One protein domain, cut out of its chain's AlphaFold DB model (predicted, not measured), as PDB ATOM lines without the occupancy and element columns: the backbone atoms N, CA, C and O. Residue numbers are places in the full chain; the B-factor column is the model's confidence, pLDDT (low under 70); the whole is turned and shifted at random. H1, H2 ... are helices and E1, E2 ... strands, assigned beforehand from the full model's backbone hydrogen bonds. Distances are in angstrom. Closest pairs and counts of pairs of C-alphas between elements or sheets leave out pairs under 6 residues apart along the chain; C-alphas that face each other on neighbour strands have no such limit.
ATOM      1  N   MET A 125      42.700 -20.802   4.976       78.88
ATOM      2  CA  MET A 125      43.105 -20.609   3.581       78.88
ATOM      3  C   MET A 125      43.606 -21.908   2.944       78.88
ATOM      4  O   MET A 125      44.336 -22.683   3.564       78.88
ATOM      5  N   TYR A 126      43.253 -22.104   1.674       80.19
ATOM      6  CA  TYR A 126      43.648 -23.241   0.842       80.19
ATOM      7  C   TYR A 126      44.509 -22.738  -0.317       80.19
ATOM      8  O   TYR A 126      44.070 -21.866  -1.069       80.19
ATOM      9  N   TYR A 127      45.713 -23.281  -0.477       86.88
ATOM     10  CA  TYR A 127      46.664 -22.852  -1.503       86.88
ATOM     11  C   TYR A 127      46.736 -23.839  -2.671       86.88
ATOM     12  O   TYR A 127      46.611 -25.050  -2.490       86.88
ATOM     13  N   CYS A 128      46.977 -23.329  -3.879       87.31
ATOM     14  CA  CYS A 128      47.298 -24.172  -5.025       87.31
ATOM     15  C   CYS A 128      48.736 -24.701  -4.916       87.31
ATOM     16  O   CYS A 128      49.672 -23.937  -4.704       87.31
ATOM     17  N   ALA A 129      48.958 -25.993  -5.174       89.81
ATOM     18  CA  ALA A 129      50.304 -26.577  -5.189       89.81
ATOM     19  C   ALA A 129      51.153 -26.198  -6.430       89.81
ATOM     20  O   ALA A 129      52.270 -26.689  -6.584       89.81
ATOM     21  N   ARG A 130      50.624 -25.383  -7.358       88.19
ATOM     22  CA  ARG A 130      51.202 -25.138  -8.700       88.19
ATOM     23  C   ARG A 130      51.379 -23.661  -9.067       88.19
ATOM     24  O   ARG A 130      51.943 -23.363 -10.121       88.19
ATOM     25  N   CYS A 131      50.882 -22.743  -8.245       90.94
ATOM     26  CA  CYS A 131      51.032 -21.294  -8.382       90.94
ATOM     27  C   CYS A 131      50.782 -20.626  -7.011       90.94
ATOM     28  O   CYS A 131      50.283 -21.294  -6.108       90.94
ATOM     29  N   PRO A 132      51.071 -19.324  -6.831       87.88
ATOM     30  CA  PRO A 132      50.802 -18.625  -5.567       87.88
ATOM     31  C   PRO A 132      49.319 -18.479  -5.164       87.88
ATOM     32  O   PRO A 132      49.050 -17.922  -4.102       87.88
ATOM     33  N   ALA A 133      48.356 -18.911  -5.991       83.19
ATOM     34  CA  ALA A 133      46.933 -18.655  -5.763       83.19
ATOM     35  C   ALA A 133      46.409 -19.282  -4.457       83.19
ATOM     36  O   ALA A 133      46.682 -20.446  -4.143       83.19
ATOM     37  N   ARG A 134      45.593 -18.509  -3.734       86.50
ATOM     38  CA  ARG A 134      44.938 -18.880  -2.472       86.50
ATOM     39  C   ARG A 134      43.425 -18.690  -2.548       86.50
ATOM     40  O   ARG A 134      42.937 -17.792  -3.230       86.50
ATOM     41  N   PHE A 135      42.691 -19.485  -1.779       78.56
ATOM     42  CA  PHE A 135      41.231 -19.474  -1.732       78.56
ATOM     43  C   PHE A 135      40.728 -19.579  -0.294       78.56
ATOM     44  O   PHE A 135      41.338 -20.242   0.544       78.56
ATOM     45  N   LEU A 136      39.573 -18.967  -0.030       74.38
ATOM     46  CA  LEU A 136      38.868 -19.046   1.258       74.38
ATOM     47  C   LEU A 136      37.917 -20.256   1.349       74.38
ATOM     48  O   LEU A 136      37.333 -20.516   2.396       74.38
ATOM     49  N   GLN A 137      37.740 -20.994   0.249       70.38
ATOM     50  CA  GLN A 137      36.864 -22.162   0.160       70.38
ATOM     51  C   GLN A 137      37.555 -23.287  -0.616       70.38
ATOM     52  O   GLN A 137      38.085 -23.075  -1.709       70.38
ATOM     53  N   HIS A 138      37.496 -24.503  -0.066       74.94
ATOM     54  CA  HIS A 138      38.121 -25.703  -0.632       74.94
ATOM     55  C   HIS A 138      37.624 -26.034  -2.049       74.94
ATOM     56  O   HIS A 138      38.424 -26.368  -2.922       74.94
ATOM     57  N   ALA A 139      36.324 -25.859  -2.311       74.56
ATOM     58  CA  ALA A 139      35.720 -26.137  -3.616       74.56
ATOM     59  C   ALA A 139      36.308 -25.277  -4.752       74.56
ATOM     60  O   ALA A 139      36.625 -25.809  -5.816       74.56
ATOM     61  N   HIS A 140      36.518 -23.976  -4.521       75.81
ATOM     62  CA  HIS A 140      37.114 -23.078  -5.517       75.81
ATOM     63  C   HIS A 140      38.596 -23.390  -5.768       75.81
ATOM     64  O   HIS A 140      39.045 -23.327  -6.910       75.81
ATOM     65  N   MET A 141      39.337 -23.804  -4.733       83.94
ATOM     66  CA  MET A 141      40.716 -24.277  -4.887       83.94
ATOM     67  C   MET A 141      40.781 -25.544  -5.757       83.94
ATOM     68  O   MET A 141      41.607 -25.602  -6.665       83.94
ATOM     69  N   LEU A 142      39.876 -26.513  -5.561       83.06
ATOM     70  CA  LEU A 142      39.807 -27.718  -6.403       83.06
ATOM     71  C   LEU A 142      39.420 -27.411  -7.859       83.06
ATOM     72  O   LEU A 142      39.998 -27.991  -8.780       83.06
ATOM     73  N   GLU A 143      38.468 -26.500  -8.096       78.94
ATOM     74  CA  GLU A 143      38.141 -26.065  -9.461       78.94
ATOM     75  C   GLU A 143      39.356 -25.400 -10.120       78.94
ATOM     76  O   GLU A 143      39.715 -25.738 -11.250       78.94
ATOM     77  N   HIS A 144      40.036 -24.508  -9.398       85.50
ATOM     78  CA  HIS A 144      41.243 -23.845  -9.869       85.50
ATOM     79  C   HIS A 144      42.385 -24.834 -10.166       85.50
ATOM     80  O   HIS A 144      42.999 -24.744 -11.230       85.50
ATOM     81  N   GLU A 145      42.641 -25.819  -9.297       85.50
ATOM     82  CA  GLU A 145      43.636 -26.862  -9.573       85.50
ATOM     83  C   GLU A 145      43.274 -27.661 -10.835       85.50
ATOM     84  O   GLU A 145      44.157 -27.954 -11.638       85.50
ATOM     85  N   SER A 146      41.990 -27.931 -11.097       85.62
ATOM     86  CA  SER A 146      41.571 -28.635 -12.320       85.62
ATOM     87  C   SER A 146      41.877 -27.875 -13.626       85.62
ATOM     88  O   SER A 146      41.991 -28.493 -14.688       85.62
ATOM     89  N   LYS A 147      42.061 -26.547 -13.557       84.50
ATOM     90  CA  LYS A 147      42.487 -25.699 -14.686       84.50
ATOM     91  C   LYS A 147      44.005 -25.771 -14.930       84.50
ATOM     92  O   LYS A 147      44.469 -25.445 -16.026       84.50
ATOM     93  N   HIS A 148      44.796 -26.263 -13.972       87.19
ATOM     94  CA  HIS A 148      46.198 -26.607 -14.207       87.19
ATOM     95  C   HIS A 148      46.320 -27.926 -14.981       87.19
ATOM     96  O   HIS A 148      45.904 -28.986 -14.524       87.19
ATOM     97  N   GLY A 149      46.949 -27.875 -16.157       81.31
ATOM     98  CA  GLY A 149      47.088 -29.046 -17.031       81.31
ATOM     99  C   GLY A 149      45.878 -29.326 -17.934       81.31
ATOM    100  O   GLY A 149      45.845 -30.371 -18.585       81.31
ATOM    101  N   ALA A 150      44.918 -28.399 -18.043       84.62
ATOM    102  CA  ALA A 150      43.855 -28.496 -19.042       84.62
ATOM    103  C   ALA A 150      44.450 -28.619 -20.470       84.62
ATOM    104  O   ALA A 150      45.409 -27.916 -20.812       84.62
ATOM    105  N   PRO A 151      43.923 -29.497 -21.345       77.12
ATOM    106  CA  PRO A 151      44.547 -29.775 -22.643       77.12
ATOM    107  C   PRO A 151      44.395 -28.626 -23.652       77.12
ATOM    108  O   PRO A 151      45.223 -28.492 -24.551       77.12
ATOM    109  N   VAL A 152      43.365 -27.791 -23.487       77.44
ATOM    110  CA  VAL A 152      42.974 -26.699 -24.389       77.44
ATOM    111  C   VAL A 152      42.866 -25.405 -23.583       77.44
ATOM    112  O   VAL A 152      42.406 -25.430 -22.445       77.44
ATOM    113  N   GLY A 153      43.288 -24.289 -24.177       85.12
ATOM    114  CA  GLY A 153      43.263 -22.962 -23.560       85.12
ATOM    115  C   GLY A 153      44.585 -22.211 -23.723       85.12
ATOM    116  O   GLY A 153      45.611 -22.791 -24.084       85.12
ATOM    117  N   ARG A 154      44.550 -20.910 -23.440       85.00
ATOM    118  CA  ARG A 154      45.724 -20.050 -23.278       85.00
ATOM    119  C   ARG A 154      46.342 -20.334 -21.908       85.00
ATOM    120  O   ARG A 154      45.631 -20.343 -20.905       85.00
ATOM    121  N   SER A 155      47.645 -20.604 -21.866       90.31
ATOM    122  CA  SER A 155      48.381 -20.841 -20.617       90.31
ATOM    123  C   SER A 155      48.896 -19.550 -19.997       90.31
ATOM    124  O   SER A 155      49.270 -18.633 -20.723       90.31
ATOM    125  N   CYS A 156      48.969 -19.522 -18.667       89.38
ATOM    126  CA  CYS A 156      49.741 -18.542 -17.903       89.38
ATOM    127  C   CYS A 156      51.219 -18.540 -18.333       89.38
ATOM    128  O   CYS A 156      51.783 -19.592 -18.639       89.38
ATOM    129  N   SER A 157      51.865 -17.373 -18.306       88.31
ATOM    130  CA  SER A 157      53.297 -17.219 -18.604       88.31
ATOM    131  C   SER A 157      54.228 -17.809 -17.530       88.31
ATOM    132  O   SER A 157      55.418 -17.983 -17.784       88.31
ATOM    133  N   PHE A 158      53.707 -18.101 -16.331       86.94
ATOM    134  CA  PHE A 158      54.503 -18.429 -15.139       86.94
ATOM    135  C   PHE A 158      54.179 -19.791 -14.505       86.94
ATOM    136  O   PHE A 158      54.879 -20.216 -13.587       86.94
ATOM    137  N   CYS A 159      53.125 -20.479 -14.953       89.75
ATOM    138  CA  CYS A 159      52.711 -21.766 -14.394       89.75
ATOM    139  C   CYS A 159      51.858 -22.589 -15.379       89.75
ATOM    140  O   CYS A 159      51.606 -22.194 -16.514       89.75
ATOM    141  N   THR A 160      51.384 -23.755 -14.935       90.56
ATOM    142  CA  THR A 160      50.603 -24.706 -15.753       90.56
ATOM    143  C   THR A 160      49.101 -24.390 -15.875       90.56
ATOM    144  O   THR A 160      48.368 -25.200 -16.450       90.56
ATOM    145  N   TYR A 161      48.633 -23.249 -15.353       88.75
ATOM    146  CA  TYR A 161      47.233 -22.813 -15.433       88.75
ATOM    147  C   TYR A 161      46.818 -22.520 -16.876       88.75
ATOM    148  O   TYR A 161      47.579 -21.900 -17.628       88.75
ATOM    149  N   ARG A 162      45.606 -22.933 -17.261       88.62
ATOM    150  CA  ARG A 162      45.025 -22.703 -18.589       88.62
ATOM    151  C   ARG A 162      43.538 -22.376 -18.519       88.62
ATOM    152  O   ARG A 162      42.791 -22.997 -17.772       88.62
ATOM    153  N   THR A 163      43.109 -21.455 -19.374       84.88
ATOM    154  CA  THR A 163      41.702 -21.061 -19.553       84.88
ATOM    155  C   THR A 163      41.424 -20.725 -21.023       84.88
ATOM    156  O   THR A 163      42.353 -20.521 -21.810       84.88
ATOM    157  N   ALA A 164      40.156 -20.707 -21.433       86.56
ATOM    158  CA  ALA A 164      39.768 -20.218 -22.750       86.56
ATOM    159  C   ALA A 164      39.971 -18.697 -22.872       86.56
ATOM    160  O   ALA A 164      40.407 -18.226 -23.926       86.56
ATOM    161  N   ASP A 165      39.719 -17.942 -21.803       82.44
ATOM    162  CA  ASP A 165      39.506 -16.493 -21.848       82.44
ATOM    163  C   ASP A 165      40.771 -15.689 -21.506       82.44
ATOM    164  O   ASP A 165      41.549 -16.052 -20.623       82.44
ATOM    165  N   ASP A 166      41.021 -14.598 -22.241       82.56
ATOM    166  CA  ASP A 166      42.267 -13.826 -22.086       82.56
ATOM    167  C   ASP A 166      42.288 -13.057 -20.761       82.56
ATOM    168  O   ASP A 166      43.306 -13.035 -20.074       82.56
ATOM    169  N   ASP A 167      41.138 -12.504 -20.370       81.69
ATOM    170  CA  ASP A 167      40.970 -11.710 -19.151       81.69
ATOM    171  C   ASP A 167      41.101 -12.574 -17.888       81.69
ATOM    172  O   ASP A 167      41.683 -12.144 -16.894       81.69
ATOM    173  N   GLU A 168      40.633 -13.831 -17.935       74.00
ATOM    174  CA  GLU A 168      40.903 -14.808 -16.875       74.00
ATOM    175  C   GLU A 168      42.394 -15.154 -16.780       74.00
ATOM    176  O   GLU A 168      42.916 -15.249 -15.668       74.00
ATOM    177  N   ARG A 169      43.097 -15.335 -17.913       84.50
ATOM    178  CA  ARG A 169      44.551 -15.569 -17.891       84.50
ATOM    179  C   ARG A 169      45.273 -14.353 -17.313       84.50
ATOM    180  O   ARG A 169      46.113 -14.529 -16.441       84.50
ATOM    181  N   SER A 170      44.920 -13.142 -17.748       80.94
ATOM    182  CA  SER A 170      45.541 -11.900 -17.277       80.94
ATOM    183  C   SER A 170      45.348 -11.705 -15.772       80.94
ATOM    184  O   SER A 170      46.322 -11.466 -15.066       80.94
ATOM    185  N   ARG A 171      44.124 -11.893 -15.254       76.44
ATOM    186  CA  ARG A 171      43.838 -11.834 -13.809       76.44
ATOM    187  C   ARG A 171      44.579 -12.924 -13.034       76.44
ATOM    188  O   ARG A 171      45.062 -12.691 -11.934       76.44
ATOM    189  N   HIS A 172      44.718 -14.119 -13.606       85.44
ATOM    190  CA  HIS A 172      45.533 -15.165 -12.999       85.44
ATOM    191  C   HIS A 172      47.037 -14.818 -13.000       85.44
ATOM    192  O   HIS A 172      47.733 -15.126 -12.040       85.44
ATOM    193  N   GLU A 173      47.556 -14.132 -14.019       83.94
ATOM    194  CA  GLU A 173      48.953 -13.675 -14.047       83.94
ATOM    195  C   GLU A 173      49.259 -12.639 -12.942       83.94
ATOM    196  O   GLU A 173      50.409 -12.532 -12.511       83.94
ATOM    197  N   GLU A 174      48.247 -11.968 -12.380       81.25
ATOM    198  CA  GLU A 174      48.393 -11.096 -11.206       81.25
ATOM    199  C   GLU A 174      48.689 -11.860  -9.904       81.25
ATOM    200  O   GLU A 174      49.342 -11.292  -9.024       81.25
ATOM    201  N   VAL A 175      48.327 -13.149  -9.775       84.44
ATOM    202  CA  VAL A 175      48.668 -13.937  -8.565       84.44
ATOM    203  C   VAL A 175      50.175 -14.165  -8.430       84.44
ATOM    204  O   VAL A 175      50.688 -14.380  -7.336       84.44
ATOM    205  N   HIS A 176      50.902 -14.064  -9.545       85.12
ATOM    206  CA  HIS A 176      52.360 -14.114  -9.589       85.12
ATOM    207  C   HIS A 176      53.023 -12.774  -9.218       85.12
ATOM    208  O   HIS A 176      54.250 -12.703  -9.137       85.12
ATOM    209  N   SER A 177      52.255 -11.706  -8.981       81.00
ATOM    210  CA  SER A 177      52.784 -10.391  -8.605       81.00
ATOM    211  C   SER A 177      53.190 -10.301  -7.129       81.00
ATOM    212  O   SER A 177      52.614 -10.941  -6.248       81.00
ATOM    213  N   ALA A 178      54.143  -9.413  -6.829       75.00
ATOM    214  CA  ALA A 178      54.488  -9.082  -5.448       75.00
ATOM    215  C   ALA A 178      53.310  -8.502  -4.642       75.00
ATOM    216  O   ALA A 178      53.220  -8.766  -3.446       75.00
ATOM    217  N   ALA A 179      52.384  -7.771  -5.276       73.81
ATOM    218  CA  ALA A 179      51.205  -7.224  -4.602       73.81
ATOM    219  C   ALA A 179      50.280  -8.337  -4.074       73.81
ATOM    220  O   ALA A 179      49.878  -8.305  -2.911       73.81
ATOM    221  N   TYR A 180      50.018  -9.367  -4.886       75.50
ATOM    222  CA  TYR A 180      49.221 -10.521  -4.463       75.50
ATOM    223  C   TYR A 180      49.904 -11.326  -3.348       75.50
ATOM    224  O   TYR A 180      49.233 -11.798  -2.426       75.50
ATOM    225  N   ASN A 181      51.235 -11.453  -3.382       75.62
ATOM    226  CA  ASN A 181      51.977 -12.141  -2.324       75.62
ATOM    227  C   ASN A 181      51.978 -11.348  -0.998       75.62
ATOM    228  O   ASN A 181      51.732 -11.928   0.051       75.62
ATOM    229  N   ILE A 182      52.139 -10.018  -1.033       69.31
ATOM    230  CA  ILE A 182      52.037  -9.150   0.161       69.31
ATOM    231  C   ILE A 182      50.640  -9.246   0.795       69.31
ATOM    232  O   ILE A 182      50.512  -9.441   1.999       69.31
ATOM    233  N   ASN A 183      49.589  -9.175  -0.020       66.19
ATOM    234  CA  ASN A 183      48.204  -9.372   0.412       66.19
ATOM    235  C   ASN A 183      47.988 -10.778   1.024       66.19
ATOM    236  O   ASN A 183      47.369 -10.943   2.074       66.19
ATOM    237  N   THR A 184      48.580 -11.804   0.411       68.81
ATOM    238  CA  THR A 184      48.576 -13.174   0.939       68.81
ATOM    239  C   THR A 184      49.255 -13.274   2.306       68.81
ATOM    240  O   THR A 184      48.684 -13.886   3.204       68.81
ATOM    241  N   ASP A 185      50.416 -12.644   2.498       64.81
ATOM    242  CA  ASP A 185      51.106 -12.567   3.792       64.81
ATOM    243  C   ASP A 185      50.278 -11.790   4.840       64.81
ATOM    244  O   ASP A 185      50.220 -12.201   6.000       64.81
ATOM    245  N   ASN A 186      49.583 -10.713   4.447       58.59
ATOM    246  CA  ASN A 186      48.686  -9.956   5.331       58.59
ATOM    247  C   ASN A 186      47.529 -10.831   5.856       58.59
ATOM    248  O   ASN A 186      47.181 -10.757   7.034       58.59
ATOM    249  N   LEU A 187      46.942 -11.690   5.018       57.00
ATOM    250  CA  LEU A 187      45.836 -12.570   5.419       57.00
ATOM    251  C   LEU A 187      46.280 -13.756   6.291       57.00
ATOM    252  O   LEU A 187      45.492 -14.227   7.114       57.00
ATOM    253  N   GLN A 188      47.548 -14.178   6.210       60.59
ATOM    254  CA  GLN A 188      48.139 -15.166   7.132       60.59
ATOM    255  C   GLN A 188      48.238 -14.667   8.587       60.59
ATOM    256  O   GLN A 188      48.506 -15.455   9.491       60.59
ATOM    257  N   ILE A 189      48.000 -13.374   8.840       55.28
ATOM    258  CA  ILE A 189      47.893 -12.812  10.196       55.28
ATOM    259  C   ILE A 189      46.564 -13.216  10.864       55.28
ATOM    260  O   ILE A 189      46.511 -13.336  12.087       55.28
ATOM    261  N   PHE A 190      45.504 -13.431  10.074       52.81
ATOM    262  CA  PHE A 190      44.132 -13.612  10.563       52.81
ATOM    263  C   PHE A 190      43.569 -15.017  10.319       52.81
ATOM    264  O   PHE A 190      42.751 -15.485  11.109       52.81
ATOM    265  N   LEU A 191      43.981 -15.680   9.235       63.56
ATOM    266  CA  LEU A 191      43.422 -16.956   8.787       63.56
ATOM    267  C   LEU A 191      44.464 -18.076   8.880       63.56
ATOM    268  O   LEU A 191      45.628 -17.889   8.522       63.56
ATOM    269  N   ALA A 192      44.042 -19.258   9.327       70.88
ATOM    270  CA  ALA A 192      44.915 -20.421   9.444       70.88
ATOM    271  C   ALA A 192      45.299 -20.989   8.065       70.88
ATOM    272  O   ALA A 192      44.503 -20.970   7.128       70.88
ATOM    273  N   GLU A 193      46.494 -21.563   7.936       76.81
ATOM    274  CA  GLU A 193      46.850 -22.344   6.745       76.81
ATOM    275  C   GLU A 193      46.227 -23.747   6.801       76.81
ATOM    276  O   GLU A 193      46.279 -24.427   7.832       76.81
ATOM    277  N   SER A 194      45.662 -24.213   5.682       81.25
ATOM    278  CA  SER A 194      45.184 -25.591   5.562       81.25
ATOM    279  C   SER A 194      46.339 -26.587   5.659       81.25
ATOM    280  O   SER A 194      47.335 -26.484   4.948       81.25
ATOM    281  N   LYS A 195      46.179 -27.617   6.498       83.50
ATOM    282  CA  LYS A 195      47.148 -28.721   6.627       83.50
ATOM    283  C   LYS A 195      47.159 -29.657   5.416       83.50
ATOM    284  O   LYS A 195      48.136 -30.370   5.216       83.50
ATOM    285  N   GLU A 196      46.072 -29.675   4.649       80.94
ATOM    286  CA  GLU A 196      45.930 -30.484   3.433       80.94
ATOM    287  C   GLU A 196      46.394 -29.714   2.189       80.94
ATOM    288  O   GLU A 196      46.916 -30.317   1.254       80.94
ATOM    289  N   TYR A 197      46.256 -28.383   2.207       83.06
ATOM    290  CA  TYR A 197      46.605 -27.476   1.107       83.06
ATOM    291  C   TYR A 197      47.441 -26.281   1.612       83.06
ATOM    292  O   TYR A 197      46.954 -25.144   1.573       83.06
ATOM    293  N   PRO A 198      48.660 -26.528   2.138       86.69
ATOM    294  CA  PRO A 198      49.537 -25.498   2.703       86.69
ATOM    295  C   PRO A 198      50.178 -24.626   1.618       86.69
ATOM    296  O   PRO A 198      50.249 -25.023   0.452       86.69
ATOM    297  N   LYS A 199      50.697 -23.452   2.001       85.50
ATOM    298  CA  LYS A 199      51.377 -22.533   1.074       85.50
ATOM    299  C   LYS A 199      52.578 -23.221   0.398       85.50
ATOM    300  O   LYS A 199      53.459 -23.721   1.103       85.50
ATOM    301  N   PRO A 200      52.650 -23.266  -0.947       86.69
ATOM    302  CA  PRO A 200      53.785 -23.865  -1.642       86.69
ATOM    303  C   PRO A 200      55.057 -23.018  -1.452       86.69
ATOM    304  O   PRO A 200      54.962 -21.808  -1.225       86.69
ATOM    305  N   PRO A 201      56.258 -23.606  -1.597       84.94
ATOM    306  CA  PRO A 201      57.487 -22.825  -1.676       84.94
ATOM    307  C   PRO A 201      57.443 -21.913  -2.911       84.94
ATOM    308  O   PRO A 201      57.225 -22.379  -4.031       84.94
ATOM    309  N   LEU A 202      57.638 -20.609  -2.698       87.94
ATOM    310  CA  LEU A 202      57.639 -19.598  -3.755       87.94
ATOM    311  C   LEU A 202      59.061 -19.101  -4.017       87.94
ATOM    312  O   LEU A 202      59.666 -18.479  -3.141       87.94
ATOM    313  N   THR A 203      59.563 -19.295  -5.235       86.88
ATOM    314  CA  THR A 203      60.785 -18.627  -5.689       86.88
ATOM    315  C   THR A 203      60.450 -17.218  -6.169       86.88
ATOM    316  O   THR A 203      59.514 -17.009  -6.943       86.88
ATOM    317  N   LEU A 204      61.243 -16.242  -5.720       88.88
ATOM    318  CA  LEU A 204      61.241 -14.873  -6.227       88.88
ATOM    319  C   LEU A 204      62.192 -14.756  -7.424       88.88
ATOM    320  O   LEU A 204      63.363 -15.117  -7.329       88.88
ATOM    321  N   LYS A 205      61.717 -14.167  -8.522       85.75
ATOM    322  CA  LYS A 205      62.542 -13.765  -9.666       85.75
ATOM    323  C   LYS A 205      62.227 -12.338 -10.080       85.75
ATOM    324  O   LYS A 205      61.077 -11.978 -10.323       85.75
ATOM    325  N   GLU A 206      63.273 -11.533 -10.207       86.00
ATOM    326  CA  GLU A 206      63.161 -10.161 -10.694       86.00
ATOM    327  C   GLU A 206      63.307 -10.138 -12.218       86.00
ATOM    328  O   GLU A 206      64.254 -10.688 -12.777       86.00
ATOM    329  N   THR A 207      62.345  -9.534 -12.915       75.94
ATOM    330  CA  THR A 207      62.345  -9.413 -14.379       75.94
ATOM    331  C   THR A 207      61.972  -7.984 -14.756       75.94
ATOM    332  O   THR A 207      60.866  -7.531 -14.474       75.94
ATOM    333  N   GLY A 208      62.906  -7.241 -15.359       71.81
ATOM    334  CA  GLY A 208      62.672  -5.855 -15.791       71.81
ATOM    335  C   GLY A 208      62.282  -4.889 -14.661       71.81
ATOM    336  O   GLY A 208      61.490  -3.982 -14.888       71.81
ATOM    337  N   GLY A 209      62.775  -5.111 -13.437       73.75
ATOM    338  CA  GLY A 209      62.407  -4.320 -12.252       73.75
ATOM    339  C   GLY A 209      61.067  -4.701 -11.608       73.75
ATOM    340  O   GLY A 209      60.658  -4.059 -10.645       73.75
ATOM    341  N   ARG A 210      60.380  -5.745 -12.096       76.12
ATOM    342  CA  ARG A 210      59.207  -6.339 -11.437       76.12
ATOM    343  C   ARG A 210      59.592  -7.610 -10.684       76.12
ATOM    344  O   ARG A 210      60.250  -8.487 -11.243       76.12
ATOM    345  N   GLN A 211      59.140  -7.711  -9.438       81.56
ATOM    346  CA  GLN A 211      59.247  -8.910  -8.606       81.56
ATOM    347  C   GLN A 211      58.083  -9.859  -8.905       81.56
ATOM    348  O   GLN A 211      56.919  -9.465  -8.794       81.56
ATOM    349  N   LEU A 212      58.408 -11.094  -9.295       87.06
ATOM    350  CA  LEU A 212      57.448 -12.144  -9.627       87.06
ATOM    351  C   LEU A 212      57.714 -13.402  -8.794       87.06
ATOM    352  O   LEU A 212      58.865 -13.808  -8.625       87.06
ATOM    353  N   PHE A 213      56.645 -14.025  -8.309       87.69
ATOM    354  CA  PHE A 213      56.674 -15.228  -7.481       87.69
ATOM    355  C   PHE A 213      56.103 -16.421  -8.247       87.69
ATOM    356  O   PHE A 213      55.050 -16.321  -8.873       87.69
ATOM    357  N   TYR A 214      56.772 -17.569  -8.196       88.00
ATOM    358  CA  TYR A 214      56.331 -18.799  -8.858       88.00
ATOM    359  C   TYR A 214      56.680 -20.025  -8.014       88.00
ATOM    360  O   TYR A 214      57.587 -19.982  -7.186       88.00
ATOM    361  N   VAL A 215      55.940 -21.115  -8.217       88.94
ATOM    362  CA  VAL A 215      56.272 -22.417  -7.630       88.94
ATOM    363  C   VAL A 215      57.223 -23.116  -8.590       88.94
ATOM    364  O   VAL A 215      56.891 -23.283  -9.767       88.94
ATOM    365  N   GLU A 216      58.397 -23.522  -8.116       79.00
ATOM    366  CA  GLU A 216      59.287 -24.365  -8.913       79.00
ATOM    367  C   GLU A 216      58.693 -25.772  -9.050       79.00
ATOM    368  O   GLU A 216      58.342 -26.392  -8.040       79.00
TER     369      GLU A 216
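This is residues 125 to 216 of the 355 residues of the protein "C2H2-type domain-containing protein" of Anopheles melas (UniProt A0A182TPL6). Three short helices and a two-stranded hairpin stand round a middle of loop, through which residues 131 to 133 run. H2 and H3 make a corner on one side, the hairpin of E2 and E3 packs on that corner through E3, and H1 lies on another side with E1 near its first residue. The 92 printed residues hold three named helices and three named strands, in the order E1, H1, H2, H3, E2, E3; E2 and E3 are an antiparallel sheet. The class is mixed, helices and strands, with 44 residues, under half, in named elements. The whole is compact, with a radius of gyration of the C-alphas of 12.9 A and spans of 36 by 35 by 22 A.

E1, residues 125 to 127, begins at C-alpha 125 (43.105, -20.609, 3.581) and is 6.6 A long. H1 is residues 138 to 147, 14.7 A. H2, residues 166 to 176, is 16.1 A long and ends at C-alpha 176 (52.360, -14.114, -9.589). H3 is residues 178 to 187, 14.3 A. E2 is residues 203 to 207, 12.8 A, and E3 residues 210 to 214, 13.0 A, ending at C-alpha 214 (56.331, -18.799, -8.858).

The closest C-alphas of E1 and H1, Tyr 126 and His 138, are 6.2 A apart. H1 and H2 are apart. H2 and H3 are close but not clearly touching, at a steep tilt of 66 degrees, the same way; their closest C-alphas, Glu 174 and Tyr 180, are 6.8 A apart. The closest C-alphas of H2 and E3 are His 176 and Phe 213, 4.9 A; of H3 and E3, Ala 178 and Gln 211, 5.7 A. In the hairpin E2 and E3, N 205 and O 212 are within hydrogen-bond range at 2.9 A. In H1 and H3 every O i to N i+4 pair is within range, in H2 5 of 7.

The C-alphas of Val 152 and Ile 189, the two farthest apart, are 37.6 A apart. The printed part has no cut; the links H1 to H2 and H3 to E2 are long. Residues 182 to 191 have pLDDT under 70.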